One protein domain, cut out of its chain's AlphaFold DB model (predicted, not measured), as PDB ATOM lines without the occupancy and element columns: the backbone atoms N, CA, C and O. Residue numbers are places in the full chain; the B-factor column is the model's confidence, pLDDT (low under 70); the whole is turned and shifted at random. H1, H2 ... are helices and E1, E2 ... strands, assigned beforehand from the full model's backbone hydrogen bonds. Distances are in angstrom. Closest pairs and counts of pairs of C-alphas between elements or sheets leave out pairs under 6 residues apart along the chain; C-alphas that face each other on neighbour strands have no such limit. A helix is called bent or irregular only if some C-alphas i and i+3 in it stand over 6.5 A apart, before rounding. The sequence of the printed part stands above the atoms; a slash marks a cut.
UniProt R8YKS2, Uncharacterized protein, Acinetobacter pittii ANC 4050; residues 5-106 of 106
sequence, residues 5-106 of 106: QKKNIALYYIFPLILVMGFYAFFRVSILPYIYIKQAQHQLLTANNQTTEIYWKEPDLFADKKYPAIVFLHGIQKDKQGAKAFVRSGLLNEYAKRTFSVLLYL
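This is residues 5 to 106 of the 106 residues of an uncharacterized protein of Acinetobacter pittii ANC 4050 (UniProt R8YKS2). One long helix, H1, reaches out like an arm from a small body, in which a strongly twisted sheet of four strands has two short helices, H2 and H3, over one face. Residues 5 to 28 of H1 stick out free, and the last arm of H1 meets H2 at the body; H1 is bent but runs nearly straight and makes the longest axis. The printed part has 102 residues, with three named helices and four named strands in the order H1 E1 E2 E3 H2 H3 E4; the mixed sheet runs E1 E2 E4 E3, and the class is mixed, helices and strands. The whole is extended and flat, with a radius of gyration of the C-alphas of 20.0 A and spans of 72 by 38 by 17 A.

E1, residues 41 to 47, and E2, residues 50 to 57, form an antiparallel hairpin, with N 43 and O 54 within hydrogen-bond range at 2.9 A. E4, residues 101 to 105, is antiparallel to E2, with N 104 and O 55 at 2.8 A. E3, residues 69 to 73, is parallel to E4, with N 70 and O 101 at 2.8 A. H2, residues 82 to 88, and H3, residues 91 to 96, lie on the same face at heights over the sheet of 8.9 A and 8.2 A, making two layers, helices on one face of a sheet. E3, H2 H3 and E4 form a strand-helix-strand unit, two parallel neighbour strands with helices between, and its crossover is right-handed. The closest C-alphas of H3 and E4 are those of Ala 96 and Val 102, 6.1 A apart. H1, residues 5 to 39, was assigned as one helix by its hydrogen bonds but is bent, with C-alphas 29 and 32 6.6 A apart; its arms, H1a, residues 5 to 29, and H1b, residues 32 to 39, stand at a shallow tilt of 26 degrees. H1b touches H2 about perpendicular, at 76 degrees, and their closest C-alphas are those of Pro 33 and Arg 88, 4.4 A apart. Every O i to N i+4 pair is within hydrogen-bond range in H1b, H2 and H3, and 17 of 21 are in H1a.

H1a begins at C-alpha 5, (153.517, 115.022, 137.314), and is 36.5 A long, with a kink of 26 degrees near residue 13; H1b is 10.8 A long. E1 is 19.1 A, E2 22.8 A, E3 12.9 A, H2 9.8 A and H3 8.5 A long. E4, 13.5 A long, ends at C-alpha 105, (104.543, 98.970, 106.519).

The C-alphas of Gln 5 and Asn 48, the two farthest apart, are 73.2 A apart. The printed part has no cut, and the link from E2 to E3, 11 residues, is long. The mean pLDDT of the printed part is 83.0; residues 5 to 9, 61 to 64, 76 to 80 and 106 are under 70.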
ATOM      1  N   GLN A   5     153.680 114.033 138.386       58.19
ATOM      2  CA  GLN A   5     153.517 115.022 137.314       58.19
ATOM      3  C   GLN A   5     153.353 114.410 135.914       58.19
ATOM      4  O   GLN A   5     152.511 114.881 135.155       58.19
ATOM      5  N   LYS A   6     154.087 113.342 135.555       56.66
ATOM      6  CA  LYS A   6     153.981 112.745 134.204       56.66
ATOM      7  C   LYS A   6     152.631 112.061 133.964       56.66
ATOM      8  O   LYS A   6     152.147 112.033 132.837       56.66
ATOM      9  N   LYS A   7     152.002 111.543 135.025       57.31
ATOM     10  CA  LYS A   7     150.713 110.837 134.954       57.31
ATOM     11  C   LYS A   7     149.541 111.787 134.653       57.31
ATOM     12  O   LYS A   7     148.606 111.392 133.966       57.31
ATOM     13  N   ASN A   8     149.629 113.045 135.094       65.00
ATOM     14  CA  ASN A   8     148.597 114.062 134.860       65.00
ATOM     15  C   ASN A   8     148.633 114.645 133.439       65.00
ATOM     16  O   ASN A   8     147.581 114.962 132.893       65.00
ATOM     17  N   ILE A   9     149.814 114.737 132.817       68.00
ATOM     18  CA  ILE A   9     149.951 115.242 131.440       68.00
ATOM     19  C   ILE A   9     149.296 114.271 130.451       68.00
ATOM     20  O   ILE A   9     148.504 114.688 129.616       68.00
ATOM     21  N   ALA A  10     149.549 112.965 130.585       72.88
ATOM     22  CA  ALA A  10     148.901 111.955 129.746       72.88
ATOM     23  C   ALA A  10     147.368 111.968 129.902       72.88
ATOM     24  O   ALA A  10     146.643 111.877 128.913       72.88
ATOM     25  N   LEU A  11     146.867 112.152 131.129       76.00
ATOM     26  CA  LEU A  11     145.432 112.259 131.401       76.00
ATOM     27  C   LEU A  11     144.805 113.492 130.728       76.00
ATOM     28  O   LEU A  11     143.688 113.404 130.228       76.00
ATOM     29  N   TYR A  12     145.539 114.606 130.654       81.00
ATOM     30  CA  TYR A  12     145.093 115.839 130.000       81.00
ATOM     31  C   TYR A  12     144.909 115.686 128.483       81.00
ATOM     32  O   TYR A  12     144.065 116.359 127.905       81.00
ATOM     33  N   TYR A  13     145.646 114.774 127.838       80.19
ATOM     34  CA  TYR A  13     145.472 114.464 126.412       80.19
ATOM     35  C   TYR A  13     144.443 113.355 126.156       80.19
ATOM     36  O   TYR A  13     143.746 113.379 125.144       80.19
ATOM     37  N   ILE A  14     144.310 112.396 127.076       87.38
ATOM     38  CA  ILE A  14     143.358 111.283 126.952       87.38
ATOM     39  C   ILE A  14     141.926 111.736 127.274       87.38
ATOM     40  O   ILE A  14     140.978 111.300 126.621       87.38
ATOM     41  N   PHE A  15     141.747 112.624 128.252       88.06
ATOM     42  CA  PHE A  15     140.424 113.068 128.690       88.06
ATOM     43  C   PHE A  15     139.613 113.780 127.587       88.06
ATOM     44  O   PHE A  15     138.470 113.375 127.368       88.06
ATOM     45  N   PRO A  16     140.163 114.749 126.824       92.00
ATOM     46  CA  PRO A  16     139.454 115.359 125.698       92.00
ATOM     47  C   PRO A  16     139.064 114.336 124.634       92.00
ATOM     48  O   PRO A  16     137.976 114.418 124.074       92.00
ATOM     49  N   LEU A  17     139.918 113.339 124.380       91.19
ATOM     50  CA  LEU A  17     139.636 112.294 123.402       91.19
ATOM     51  C   LEU A  17     138.455 111.418 123.840       91.19
ATOM     52  O   LEU A  17     137.542 111.183 123.051       91.19
ATOM     53  N   ILE A  18     138.435 110.980 125.104       91.94
ATOM     54  CA  ILE A  18     137.306 110.228 125.674       91.94
ATOM     55  C   ILE A  18     136.031 111.068 125.621       91.94
ATOM     56  O   ILE A  18     134.975 110.553 125.259       91.94
ATOM     57  N   LEU A  19     136.129 112.361 125.935       94.19
ATOM     58  CA  LEU A  19     135.002 113.282 125.886       94.19
ATOM     59  C   LEU A  19     134.428 113.381 124.463       94.19
ATOM     60  O   LEU A  19     133.229 113.197 124.276       94.19
ATOM     61  N   VAL A  20     135.278 113.597 123.453       94.94
ATOM     62  CA  VAL A  20     134.868 113.676 122.039       94.94
ATOM     63  C   VAL A  20     134.235 112.367 121.570       94.94
ATOM     64  O   VAL A  20     133.166 112.387 120.962       94.94
ATOM     65  N   MET A  21     134.848 111.223 121.885       95.25
ATOM     66  CA  MET A  21     134.304 109.909 121.526       95.25
ATOM     67  C   MET A  21     132.967 109.637 122.222       95.25
ATOM     68  O   MET A  21     132.040 109.123 121.596       95.25
ATOM     69  N   GLY A  22     132.840 110.028 123.494       94.44
ATOM     70  CA  GLY A  22     131.605 109.927 124.266       94.44
ATOM     71  C   GLY A  22     130.484 110.775 123.669       94.44
ATOM     72  O   GLY A  22     129.388 110.264 123.443       94.44
ATOM     73  N   PHE A  23     130.765 112.035 123.328       95.81
ATOM     74  CA  PHE A  23     129.804 112.903 122.642       95.81
ATOM     75  C   PHE A  23     129.408 112.355 121.275       95.81
ATOM     76  O   PHE A  23     128.223 112.336 120.949       95.81
ATOM     77  N   TYR A  24     130.372 111.874 120.489       95.00
ATOM     78  CA  TYR A  24     130.097 111.289 119.181       95.00
ATOM     79  C   TYR A  24     129.177 110.066 119.293       95.00
ATOM     80  O   TYR A  24     128.168 109.981 118.589       95.00
ATOM     81  N   ALA A  25     129.486 109.145 120.210       95.12
ATOM     82  CA  ALA A  25     128.671 107.961 120.455       95.12
ATOM     83  C   ALA A  25     127.266 108.334 120.954       95.12
ATOM     84  O   ALA A  25     126.273 107.842 120.418       95.12
ATOM     85  N   PHE A  26     127.167 109.253 121.918       94.12
ATOM     86  CA  PHE A  26     125.889 109.745 122.434       94.12
ATOM     87  C   PHE A  26     125.034 110.384 121.334       94.12
ATOM     88  O   PHE A  26     123.850 110.070 121.194       94.12
ATOM     89  N   PHE A  27     125.638 111.232 120.501       94.06
ATOM     90  CA  PHE A  27     124.930 111.876 119.404       94.06
ATOM     91  C   PHE A  27     124.423 110.849 118.385       94.06
ATOM     92  O   PHE A  27     123.259 110.891 117.992       94.06
ATOM     93  N   ARG A  28     125.269 109.891 117.988       91.06
ATOM     94  CA  ARG A  28     124.927 108.858 116.997       91.06
ATOM     95  C   ARG A  28     123.867 107.871 117.471       91.06
ATOM     96  O   ARG A  28     123.038 107.473 116.661       91.06
ATOM     97  N   VAL A  29     123.913 107.448 118.732       90.12
ATOM     98  CA  VAL A  29     123.046 106.375 119.249       90.12
ATOM     99  C   VAL A  29     121.739 106.922 119.821       90.12
ATOM    100  O   VAL A  29     120.709 106.258 119.722       90.12
ATOM    101  N   SER A  30     121.755 108.135 120.375       89.44
ATOM    102  CA  SER A  30     120.601 108.683 121.097       89.44
ATOM    103  C   SER A  30     119.941 109.838 120.350       89.44
ATOM    104  O   SER A  30     118.744 109.786 120.073       89.44
ATOM    105  N   ILE A  31     120.708 110.874 119.997       92.75
ATOM    106  CA  ILE A  31     120.141 112.112 119.438       92.75
ATOM    107  C   ILE A  31     119.701 111.911 117.987       92.75
ATOM    108  O   ILE A  31     118.570 112.232 117.627       92.75
ATOM    109  N   LEU A  32     120.575 111.362 117.147       92.81
ATOM    110  CA  LEU A  32     120.323 111.249 115.715       92.81
ATOM    111  C   LEU A  32     119.110 110.346 115.397       92.81
ATOM    112  O   LEU A  32     118.229 110.791 114.658       92.81
ATOM    113  N   PRO A  33     118.958 109.151 116.008       91.25
ATOM    114  CA  PRO A  33     117.777 108.318 115.792       91.25
ATOM    115  C   PRO A  33     116.496 108.963 116.325       91.25
ATOM    116  O   PRO A  33     115.426 108.770 115.748       91.25
ATOM    117  N   TYR A  34     116.590 109.740 117.411       90.81
ATOM    118  CA  TYR A  34     115.456 110.493 117.944       90.81
ATOM    119  C   TYR A  34     114.965 111.551 116.950       90.81
ATOM    120  O   TYR A  34     113.764 111.629 116.687       90.81
ATOM    121  N   ILE A  35     115.885 112.315 116.347       91.94
ATOM    122  CA  ILE A  35     115.559 113.304 115.310       91.94
ATOM    123  C   ILE A  35     114.876 112.623 114.122       91.94
ATOM    124  O   ILE A  35     113.839 113.092 113.662       91.94
ATOM    125  N   TYR A  36     115.411 111.493 113.653       92.12
ATOM    126  CA  TYR A  36     114.838 110.778 112.511       92.12
ATOM    127  C   TYR A  36     113.428 110.256 112.776       92.12
ATOM    128  O   TYR A  36     112.561 110.399 111.919       92.12
ATOM    129  N   ILE A  37     113.164 109.730 113.976       88.25
ATOM    130  CA  ILE A  37     111.802 109.339 114.366       88.25
ATOM    131  C   ILE A  37     110.864 110.547 114.361       88.25
ATOM    132  O   ILE A  37     109.737 110.432 113.898       88.25
ATOM    133  N   LYS A  38     111.310 111.699 114.872       90.06
ATOM    134  CA  LYS A  38     110.486 112.914 114.933       90.06
ATOM    135  C   LYS A  38     110.198 113.535 113.566       90.06
ATOM    136  O   LYS A  38     109.196 114.226 113.437       90.06
ATOM    137  N   GLN A  39     111.065 113.314 112.584       89.62
ATOM    138  CA  GLN A  39     110.888 113.805 111.215       89.62
ATOM    139  C   GLN A  39     109.984 112.910 110.361       89.62
ATOM    140  O   GLN A  39     109.469 113.373 109.348       89.62
ATOM    141  N   ALA A  40     109.812 111.643 110.739       91.00
ATOM    142  CA  ALA A  40     108.884 110.749 110.066       91.00
ATOM    143  C   ALA A  40     107.445 111.067 110.485       91.00
ATOM    144  O   ALA A  40     107.147 111.213 111.674       91.00
ATOM    145  N   GLN A  41     106.535 111.110 109.519       91.50
ATOM    146  CA  GLN A  41     105.112 111.029 109.799       91.50
ATOM    147  C   GLN A  41     104.775 109.605 110.223       91.50
ATOM    148  O   GLN A  41     105.342 108.627 109.732       91.50
ATOM    149  N   HIS A  42     103.862 109.501 111.177       90.75
ATOM    150  CA  HIS A  42     103.479 108.247 111.794       90.75
ATOM    151  C   HIS A  42     101.961 108.179 111.896       90.75
ATOM    152  O   HIS A  42     101.327 109.117 112.385       90.75
ATOM    153  N   GLN A  43     101.387 107.069 111.443       88.94
ATOM    154  CA  GLN A  43      99.950 106.848 111.460       88.94
ATOM    155  C   GLN A  43      99.638 105.386 111.777       88.94
ATOM    156  O   GLN A  43     100.320 104.475 111.313       88.94
ATOM    157  N   LEU A  44      98.575 105.171 112.549       88.12
ATOM    158  CA  LEU A  44      97.958 103.860 112.715       88.12
ATOM    159  C   LEU A  44      96.816 103.753 111.707       88.12
ATOM    160  O   LEU A  44      95.905 104.582 111.722       88.12
ATOM    161  N   LEU A  45      96.871 102.759 110.827       85.31
ATOM    162  CA  LEU A  45      95.763 102.434 109.936       85.31
ATOM    163  C   LEU A  45      95.054 101.192 110.447       85.31
ATOM    164  O   LEU A  45      95.692 100.174 110.698       85.31
ATOM    165  N   THR A  46      93.734 101.278 110.567       87.88
ATOM    166  CA  THR A  46      92.896 100.140 110.937       87.88
ATOM    167  C   THR A  46      92.021  99.753 109.755       87.88
ATOM    168  O   THR A  46      91.237 100.564 109.267       87.88
ATOM    169  N   ALA A  47      92.146  98.508 109.304       86.62
ATOM    170  CA  ALA A  47      91.312  97.920 108.264       86.62
ATOM    171  C   ALA A  47      90.960  96.482 108.660       86.62
ATOM    172  O   ALA A  47      91.816  95.752 109.147       86.62
ATOM    173  N   ASN A  48      89.703  96.068 108.470       89.50
ATOM    174  CA  ASN A  48      89.243  94.699 108.758       89.50
ATOM    175  C   ASN A  48      89.634  94.190 110.165       89.50
ATOM    176  O   ASN A  48      90.092  93.061 110.320       89.50
ATOM    177  N   ASN A  49      89.483  95.037 111.190       86.44
ATOM    178  CA  ASN A  49      89.867  94.774 112.588       86.44
ATOM    179  C   ASN A  49      91.367  94.501 112.823       86.44
ATOM    180  O   ASN A  49      91.747  94.035 113.896       86.44
ATOM    181  N   GLN A  50      92.226  94.817 111.855       83.56
ATOM    182  CA  GLN A  50      93.678  94.784 111.994       83.56
ATOM    183  C   GLN A  50      94.210  96.212 112.021       83.56
ATOM    184  O   GLN A  50      93.841  97.028 111.178       83.56
ATOM    185  N   THR A  51      95.063  96.516 112.999       83.12
ATOM    186  CA  THR A  51      95.738  97.812 113.108       83.12
ATOM    187  C   THR A  51      97.201  97.653 112.727       83.12
ATOM    188  O   THR A  51      97.914  96.855 113.332       83.12
ATOM    189  N   THR A  52      97.642  98.453 111.762       82.75
ATOM    190  CA  THR A  52      99.005  98.466 111.229       82.75
ATOM    191  C   THR A  52      99.650  99.821 111.502       82.75
ATOM    192  O   THR A  52      99.038 100.872 111.300       82.75
ATOM    193  N   GLU A  53     100.897  99.797 111.968       85.38
ATOM    194  CA  GLU A  53     101.716 100.993 112.171       85.38
ATOM    195  C   GLU A  53     102.426 101.359 110.870       85.38
ATOM    196  O   GLU A  53     103.027 100.504 110.216       85.38
ATOM    197  N   ILE A  54     102.359 102.633 110.499       88.31
ATOM    198  CA  ILE A  54     102.923 103.134 109.253       88.31
ATOM    199  C   ILE A  54     103.786 104.343 109.539       88.31
ATOM    200  O   ILE A  54     103.394 105.259 110.264       88.31
ATOM    201  N   TYR A  55     104.950 104.350 108.899       90.69
ATOM    202  CA  TYR A  55     105.869 105.473 108.908       90.69
ATOM    203  C   TYR A  55     106.086 105.960 107.486       90.69
ATOM    204  O   TYR A  55     106.315 105.156 106.581       90.69
ATOM    205  N   TRP A  56     106.039 107.269 107.285       91.31
ATOM    206  CA  TRP A  56     106.249 107.846 105.969       91.31
ATOM    207  C   TRP A  56     106.885 109.221 106.030       91.31
ATOM    208  O   TRP A  56     106.952 109.853 107.083       91.31
ATOM    209  N   LYS A  57     107.430 109.650 104.897       89.81
ATOM    210  CA  LYS A  57     107.956 110.998 104.742       89.81
ATOM    211  C   LYS A  57     107.801 111.456 103.297       89.81
ATOM    212  O   LYS A  57     108.171 110.734 102.366       89.81
ATOM    213  N   GLU A  58     107.269 112.659 103.134       86.50
ATOM    214  CA  GLU A  58     107.261 113.377 101.862       86.50
ATOM    215  C   GLU A  58     108.647 113.949 101.521       86.50
ATOM    216  O   GLU A  58     109.412 114.307 102.423       86.50
ATOM    217  N   PRO A  59     109.002 114.047 100.228       84.88
ATOM    218  CA  PRO A  59     110.209 114.744  99.811       84.88
ATOM    219  C   PRO A  59     110.208 116.205 100.251       84.88
ATOM    220  O   PRO A  59     109.219 116.910 100.089       84.88
ATOM    221  N   ASP A  60     111.366 116.694 100.694       75.94
ATOM    222  CA  ASP A  60     111.534 118.104 101.076       75.94
ATOM    223  C   ASP A  60     111.554 119.053  99.846       75.94
ATOM    224  O   ASP A  60     111.565 120.274  99.984       75.94
ATOM    225  N   LEU A  61     111.586 118.510  98.622       68.00
ATOM    226  CA  LEU A  61     111.651 119.265  97.368       68.00
ATOM    227  C   LEU A  61     110.263 119.325  96.719       68.00
ATOM    228  O   LEU A  61     109.667 118.285  96.495       68.00
ATOM    229  N   PHE A  62     109.798 120.539  96.398       61.53
ATOM    230  CA  PHE A  62     108.549 120.913  95.704       61.53
ATOM    231  C   PHE A  62     107.264 120.244  96.236       61.53
ATOM    232  O   PHE A  62     106.833 119.210  95.728       61.53
ATOM    233  N   ALA A  63     106.608 120.902  97.195       60.47
ATOM    234  CA  ALA A  63     105.396 120.445  97.888       60.47
ATOM    235  C   ALA A  63     104.162 120.173  96.992       60.47
ATOM    236  O   ALA A  63     103.199 119.578  97.456       60.47
ATOM    237  N   ASP A  64     104.199 120.529  95.702       68.81
ATOM    238  CA  ASP A  64     103.023 120.510  94.818       68.81
ATOM    239  C   ASP A  64     103.170 119.587  93.594       68.81
ATOM    240  O   ASP A  64     102.474 119.742  92.586       68.81
ATOM    241  N   LYS A  65     104.100 118.626  93.633       74.00
ATOM    242  CA  LYS A  65     104.289 117.646  92.550       74.00
ATOM    243  C   LYS A  65     103.992 116.228  93.018       74.00
ATOM    244  O   LYS A  65     104.179 115.873  94.174       74.00
ATOM    245  N   LYS A  66     103.540 115.391  92.081       79.12
ATOM    246  CA  LYS A  66     103.425 113.948  92.308       79.12
ATOM    247  C   LYS A  66     104.812 113.318  92.251       79.12
ATOM    248  O   LYS A  66     105.543 113.546  91.287       79.12
ATOM    249  N   TYR A  67     105.124 112.490  93.240       78.50
ATOM    250  CA  TYR A  67     106.384 111.759  93.328       78.50
ATOM    251  C   TYR A  67     106.167 110.255  93.192       78.50
ATOM    252  O   TYR A  67     105.125 109.746  93.616       78.50
ATOM    253  N   PRO A  68     107.142 109.522  92.630       83.50
ATOM    254  CA  PRO A  68     107.166 108.074  92.768       83.50
ATOM    255  C   PRO A  68     107.200 107.693  94.253       83.50
ATOM    256  O   PRO A  68     107.956 108.272  95.039       83.50
ATOM    257  N   ALA A  69     106.381 106.710  94.624       86.50
ATOM    258  CA  ALA A  69     106.355 106.173  95.973       86.50
ATOM    259  C   ALA A  69     107.236 104.923  96.074       86.50
ATOM    260  O   ALA A  69     107.144 104.026  95.236       86.50
ATOM    261  N   ILE A  70     108.067 104.846  97.113       87.81
ATOM    262  CA  ILE A  70     108.790 103.629  97.485       87.81
ATOM    263  C   ILE A  70     108.119 103.059  98.728       87.81
ATOM    264  O   ILE A  70     108.030 103.733  99.756       87.81
ATOM    265  N   VAL A  71     107.670 101.810  98.624       89.31
ATOM    266  CA  VAL A  71     107.061 101.087  99.736       89.31
ATOM    267  C   VAL A  71     108.041 100.050 100.258       89.31
ATOM    268  O   VAL A  71     108.469  99.158  99.527       89.31
ATOM    269  N   PHE A  72     108.379 100.162 101.535       88.31
ATOM    270  CA  PHE A  72     109.155  99.163 102.248       88.31
ATOM    271  C   PHE A  72     108.209  98.280 103.060       88.31
ATOM    272  O   PHE A  72     107.366  98.766 103.814       88.31
ATOM    273  N   LEU A  73     108.373  96.972 102.905       85.88
ATOM    274  CA  LEU A  73     107.673  95.952 103.673       85.88
ATOM    275  C   LEU A  73     108.718  95.234 104.510       85.88
ATOM    276  O   LEU A  73     109.749  94.812 103.977       85.88
ATOM    277  N   HIS A  74     108.481  95.105 105.810       77.69
ATOM    278  CA  HIS A  74     109.355  94.311 106.658       77.69
ATOM    279  C   HIS A  74     108.641  93.047 107.132       77.69
ATOM    280  O   HIS A  74     107.434  93.027 107.314       77.69
ATOM    281  N   GLY A  75     109.398  91.968 107.334       73.31
ATOM    282  CA  GLY A  75     108.838  90.721 107.855       73.31
ATOM    283  C   GLY A  75     108.502  90.796 109.347       73.31
ATOM    284  O   GLY A  75     108.906  91.724 110.058       73.31
ATOM    285  N   ILE A  76     107.821  89.759 109.835       67.25
ATOM    286  CA  ILE A  76     107.489  89.589 111.253       67.25
ATOM    287  C   ILE A  76     108.784  89.438 112.062       67.25
ATOM    288  O   ILE A  76     109.527  88.470 111.900       67.25
ATOM    289  N   GLN A  77     109.042  90.376 112.973       65.75
ATOM    290  CA  GLN A  77     110.036  90.210 114.031       65.75
ATOM    291  C   GLN A  77     109.307  90.123 115.364       65.75
ATOM    292  O   GLN A  77     108.691  91.090 115.801       65.75
ATOM    293  N   LYS A  78     109.405  88.952 116.001       61.16
ATOM    294  CA  LYS A  78     108.672  88.572 117.219       61.16
ATOM    295  C   LYS A  78     108.740  89.624 118.338       61.16
ATOM    296  O   LYS A  78     107.760  89.806 119.043       61.16
ATOM    297  N   ASP A  79     109.854  90.360 118.421       62.78
ATOM    298  CA  ASP A  79     110.142  91.295 119.518       62.78
ATOM    299  C   ASP A  79     110.696  92.657 119.051       62.78
ATOM    300  O   ASP A  79     111.248  93.420 119.848       62.78
ATOM    301  N   LYS A  80     110.628  92.980 117.751       63.00
ATOM    302  CA  LYS A  80     111.212  94.222 117.212       63.00
ATOM    303  C   LYS A  80     110.260  94.924 116.251       63.00
ATOM    304  O   LYS A  80     109.777  94.339 115.289       63.00
ATOM    305  N   GLN A  81     110.075  96.224 116.471       73.06
ATOM    306  CA  GLN A  81     109.408  97.117 115.524       73.06
ATOM    307  C   GLN A  81     110.349  97.372 114.335       73.06
ATOM    308  O   GLN A  81     111.121  98.335 114.343       73.06
ATOM    309  N   GLY A  82     110.332  96.472 113.344       81.19
ATOM    310  CA  GLY A  82     111.172  96.546 112.143       81.19
ATOM    311  C   GLY A  82     111.035  97.889 111.425       81.19
ATOM    312  O   GLY A  82     112.044  98.519 111.100       81.19
ATOM    313  N   ALA A  83     109.802  98.389 111.312       83.25
ATOM    314  CA  ALA A  83     109.516  99.689 110.731       83.25
ATOM    315  C   ALA A  83     110.245 100.820 111.477       83.25
ATOM    316  O   ALA A  83     111.011 101.594 110.905       83.25
ATOM    317  N   LYS A  84     110.111 100.862 112.803       86.62
ATOM    318  CA  LYS A  84     110.766 101.871 113.643       86.62
ATOM    319  C   LYS A  84     112.290 101.775 113.621       86.62
ATOM    320  O   LYS A  84     112.964 102.800 113.698       86.62
ATOM    321  N   ALA A  85     112.851 100.571 113.521       87.06
ATOM    322  CA  ALA A  85     114.294 100.379 113.375       87.06
ATOM    323  C   ALA A  85     114.809 100.959 112.048       87.06
ATOM    324  O   ALA A  85     115.838 101.637 112.028       87.06
ATOM    325  N   PHE A  86     114.061 100.771 110.961       89.00
ATOM    326  CA  PHE A  86     114.373 101.380 109.671       89.00
ATOM    327  C   PHE A  86     114.291 102.912 109.734       89.00
ATOM    328  O   PHE A  86     115.210 103.586 109.275       89.00
ATOM    329  N   VAL A  87     113.272 103.487 110.384       90.69
ATOM    330  CA  VAL A  87     113.198 104.947 110.594       90.69
ATOM    331  C   VAL A  87     114.391 105.454 111.411       90.69
ATOM    332  O   VAL A  87     115.059 106.406 111.009       90.69
ATOM    333  N   ARG A  88     114.723 104.777 112.520       90.62
ATOM    334  CA  ARG A  88     115.875 105.104 113.383       90.62
ATOM    335  C   ARG A  88     117.213 105.089 112.651       90.62
ATOM    336  O   ARG A  88     118.116 105.813 113.057       90.62
ATOM    337  N   SER A  89     117.349 104.281 111.603       90.00
ATOM    338  CA  SER A  89     118.574 104.221 110.801       90.00
ATOM    339  C   SER A  89     118.813 105.479 109.957       90.00
ATOM    340  O   SER A  89     119.929 105.703 109.498       90.00
ATOM    341  N   GLY A  90     117.779 106.300 109.741       90.75
ATOM    342  CA  GLY A  90     117.830 107.458 108.850       90.75
ATOM    343  C   GLY A  90     117.588 107.127 107.377       90.75
ATOM    344  O   GLY A  90     117.483 108.048 106.574       90.75
ATOM    345  N   LEU A  91     117.425 105.849 107.009       89.56
ATOM    346  CA  LEU A  91     117.168 105.447 105.623       89.56
ATOM    347  C   LEU A  91     115.906 106.102 105.052       89.56
ATOM    348  O   LEU A  91     115.954 106.618 103.939       89.56
ATOM    349  N   LEU A  92     114.812 106.166 105.824       90.31
ATOM    350  CA  LEU A  92     113.578 106.846 105.400       90.31
ATOM    351  C   LEU A  92     113.855 108.299 104.963       90.31
ATOM    352  O   LEU A  92     113.390 108.736 103.912       90.31
ATOM    353  N   ASN A  93     114.677 109.019 105.731       88.62
ATOM    354  CA  ASN A  93     115.079 110.388 105.420       88.62
ATOM    355  C   ASN A  93     115.983 110.478 104.187       88.62
ATOM    356  O   ASN A  93     115.821 111.392 103.381       88.62
ATOM    357  N   GLU A  94     116.937 109.561 104.033       88.62
ATOM    358  CA  GLU A  94     117.848 109.557 102.884       88.62
ATOM    359  C   GLU A  94     117.124 109.276 101.563       88.62
ATOM    360  O   GLU A  94     117.448 109.888 100.544       88.62
ATOM    361  N   TYR A  95     116.108 108.409 101.571       87.81
ATOM    362  CA  TYR A  95     115.275 108.174 100.391       87.81
ATOM    363  C   TYR A  95     114.347 109.360 100.090       87.81
ATOM    364  O   TYR A  95     114.244 109.753  98.927       87.81
ATOM    365  N   ALA A  96     113.756 109.994 101.110       85.88
ATOM    366  CA  ALA A  96     112.892 111.165 100.923       85.88
ATOM    367  C   ALA A  96     113.635 112.357 100.282       85.88
ATOM    368  O   ALA A  96     113.085 113.059  99.434       85.88
ATOM    369  N   LYS A  97     114.927 112.546 100.591       86.00
ATOM    370  CA  LYS A  97     115.772 113.572  99.942       86.00
ATOM    371  C   LYS A  97     115.920 113.379  98.430       86.00
ATOM    372  O   LYS A  97     116.204 114.336  97.716       86.00
ATOM    373  N   ARG A  98     115.755 112.152  97.926       79.69
ATOM    374  CA  ARG A  98     115.975 111.787  96.516       79.69
ATOM    375  C   ARG A  98     114.711 111.907  95.659       79.69
ATOM    376  O   ARG A  98     114.640 111.257  94.625       79.69
ATOM    377  N   THR A  99     113.746 112.746  96.048       73.19
ATOM    378  CA  THR A  99     112.469 112.988  95.334       73.19
ATOM    379  C   THR A  99     111.492 111.803  95.311       73.19
ATOM    380  O   THR A  99     110.680 111.683  94.399       73.19
ATOM    381  N   PHE A 100     111.542 110.930  96.320       72.62
ATOM    382  CA  PHE A 100     110.593 109.821  96.473       72.62
ATOM    383  C   PHE A 100     109.716 110.031  97.699       72.62
ATOM    384  O   PHE A 100     110.235 110.315  98.778       72.62
ATOM    385  N   SER A 101     108.409 109.817  97.566       71.25
ATOM    386  CA  SER A 101     107.562 109.623  98.744       71.25
ATOM    387  C   SER A 101     107.858 108.241  99.304       71.25
ATOM    388  O   SER A 101     107.829 107.257  98.571       71.25
ATOM    389  N   VAL A 102     108.185 108.140 100.586       76.19
ATOM    390  CA  VAL A 102     108.594 106.854 101.158       76.19
ATOM    391  C   VAL A 102     107.620 106.436 102.232       76.19
ATOM    392  O   VAL A 102     107.306 107.224 103.119       76.19
ATOM    393  N   LEU A 103     107.169 105.192 102.149       78.88
ATOM    394  CA  LEU A 103     106.147 104.607 103.000       78.88
ATOM    395  C   LEU A 103     106.630 103.245 103.498       78.88
ATOM    396  O   LEU A 103     107.185 102.458 102.735       78.88
ATOM    397  N   LEU A 104     106.446 102.964 104.779       75.31
ATOM    398  CA  LEU A 104     106.939 101.752 105.423       75.31
ATOM    399  C   LEU A 104     105.819 101.086 106.220       75.31
ATOM    400  O   LEU A 104     105.205 101.734 107.068       75.31
ATOM    401  N   TYR A 105     105.606  99.798 105.950       74.06
ATOM    402  CA  TYR A 105     104.543  98.970 106.519       74.06
ATOM    403  C   TYR A 105     105.095  97.791 107.334       74.06
ATOM    404  O   TYR A 105     106.176  97.267 107.035       74.06
ATOM    405  N   LEU A 106     104.295  97.394 108.329       63.19
ATOM    406  CA  LEU A 106     104.351  96.130 109.078       63.19
ATOM    407  C   LEU A 106     103.652  94.996 108.328       63.19
ATOM    408  O   LEU A 106     102.572  95.267 107.753       63.19
TER     409      LEU A 106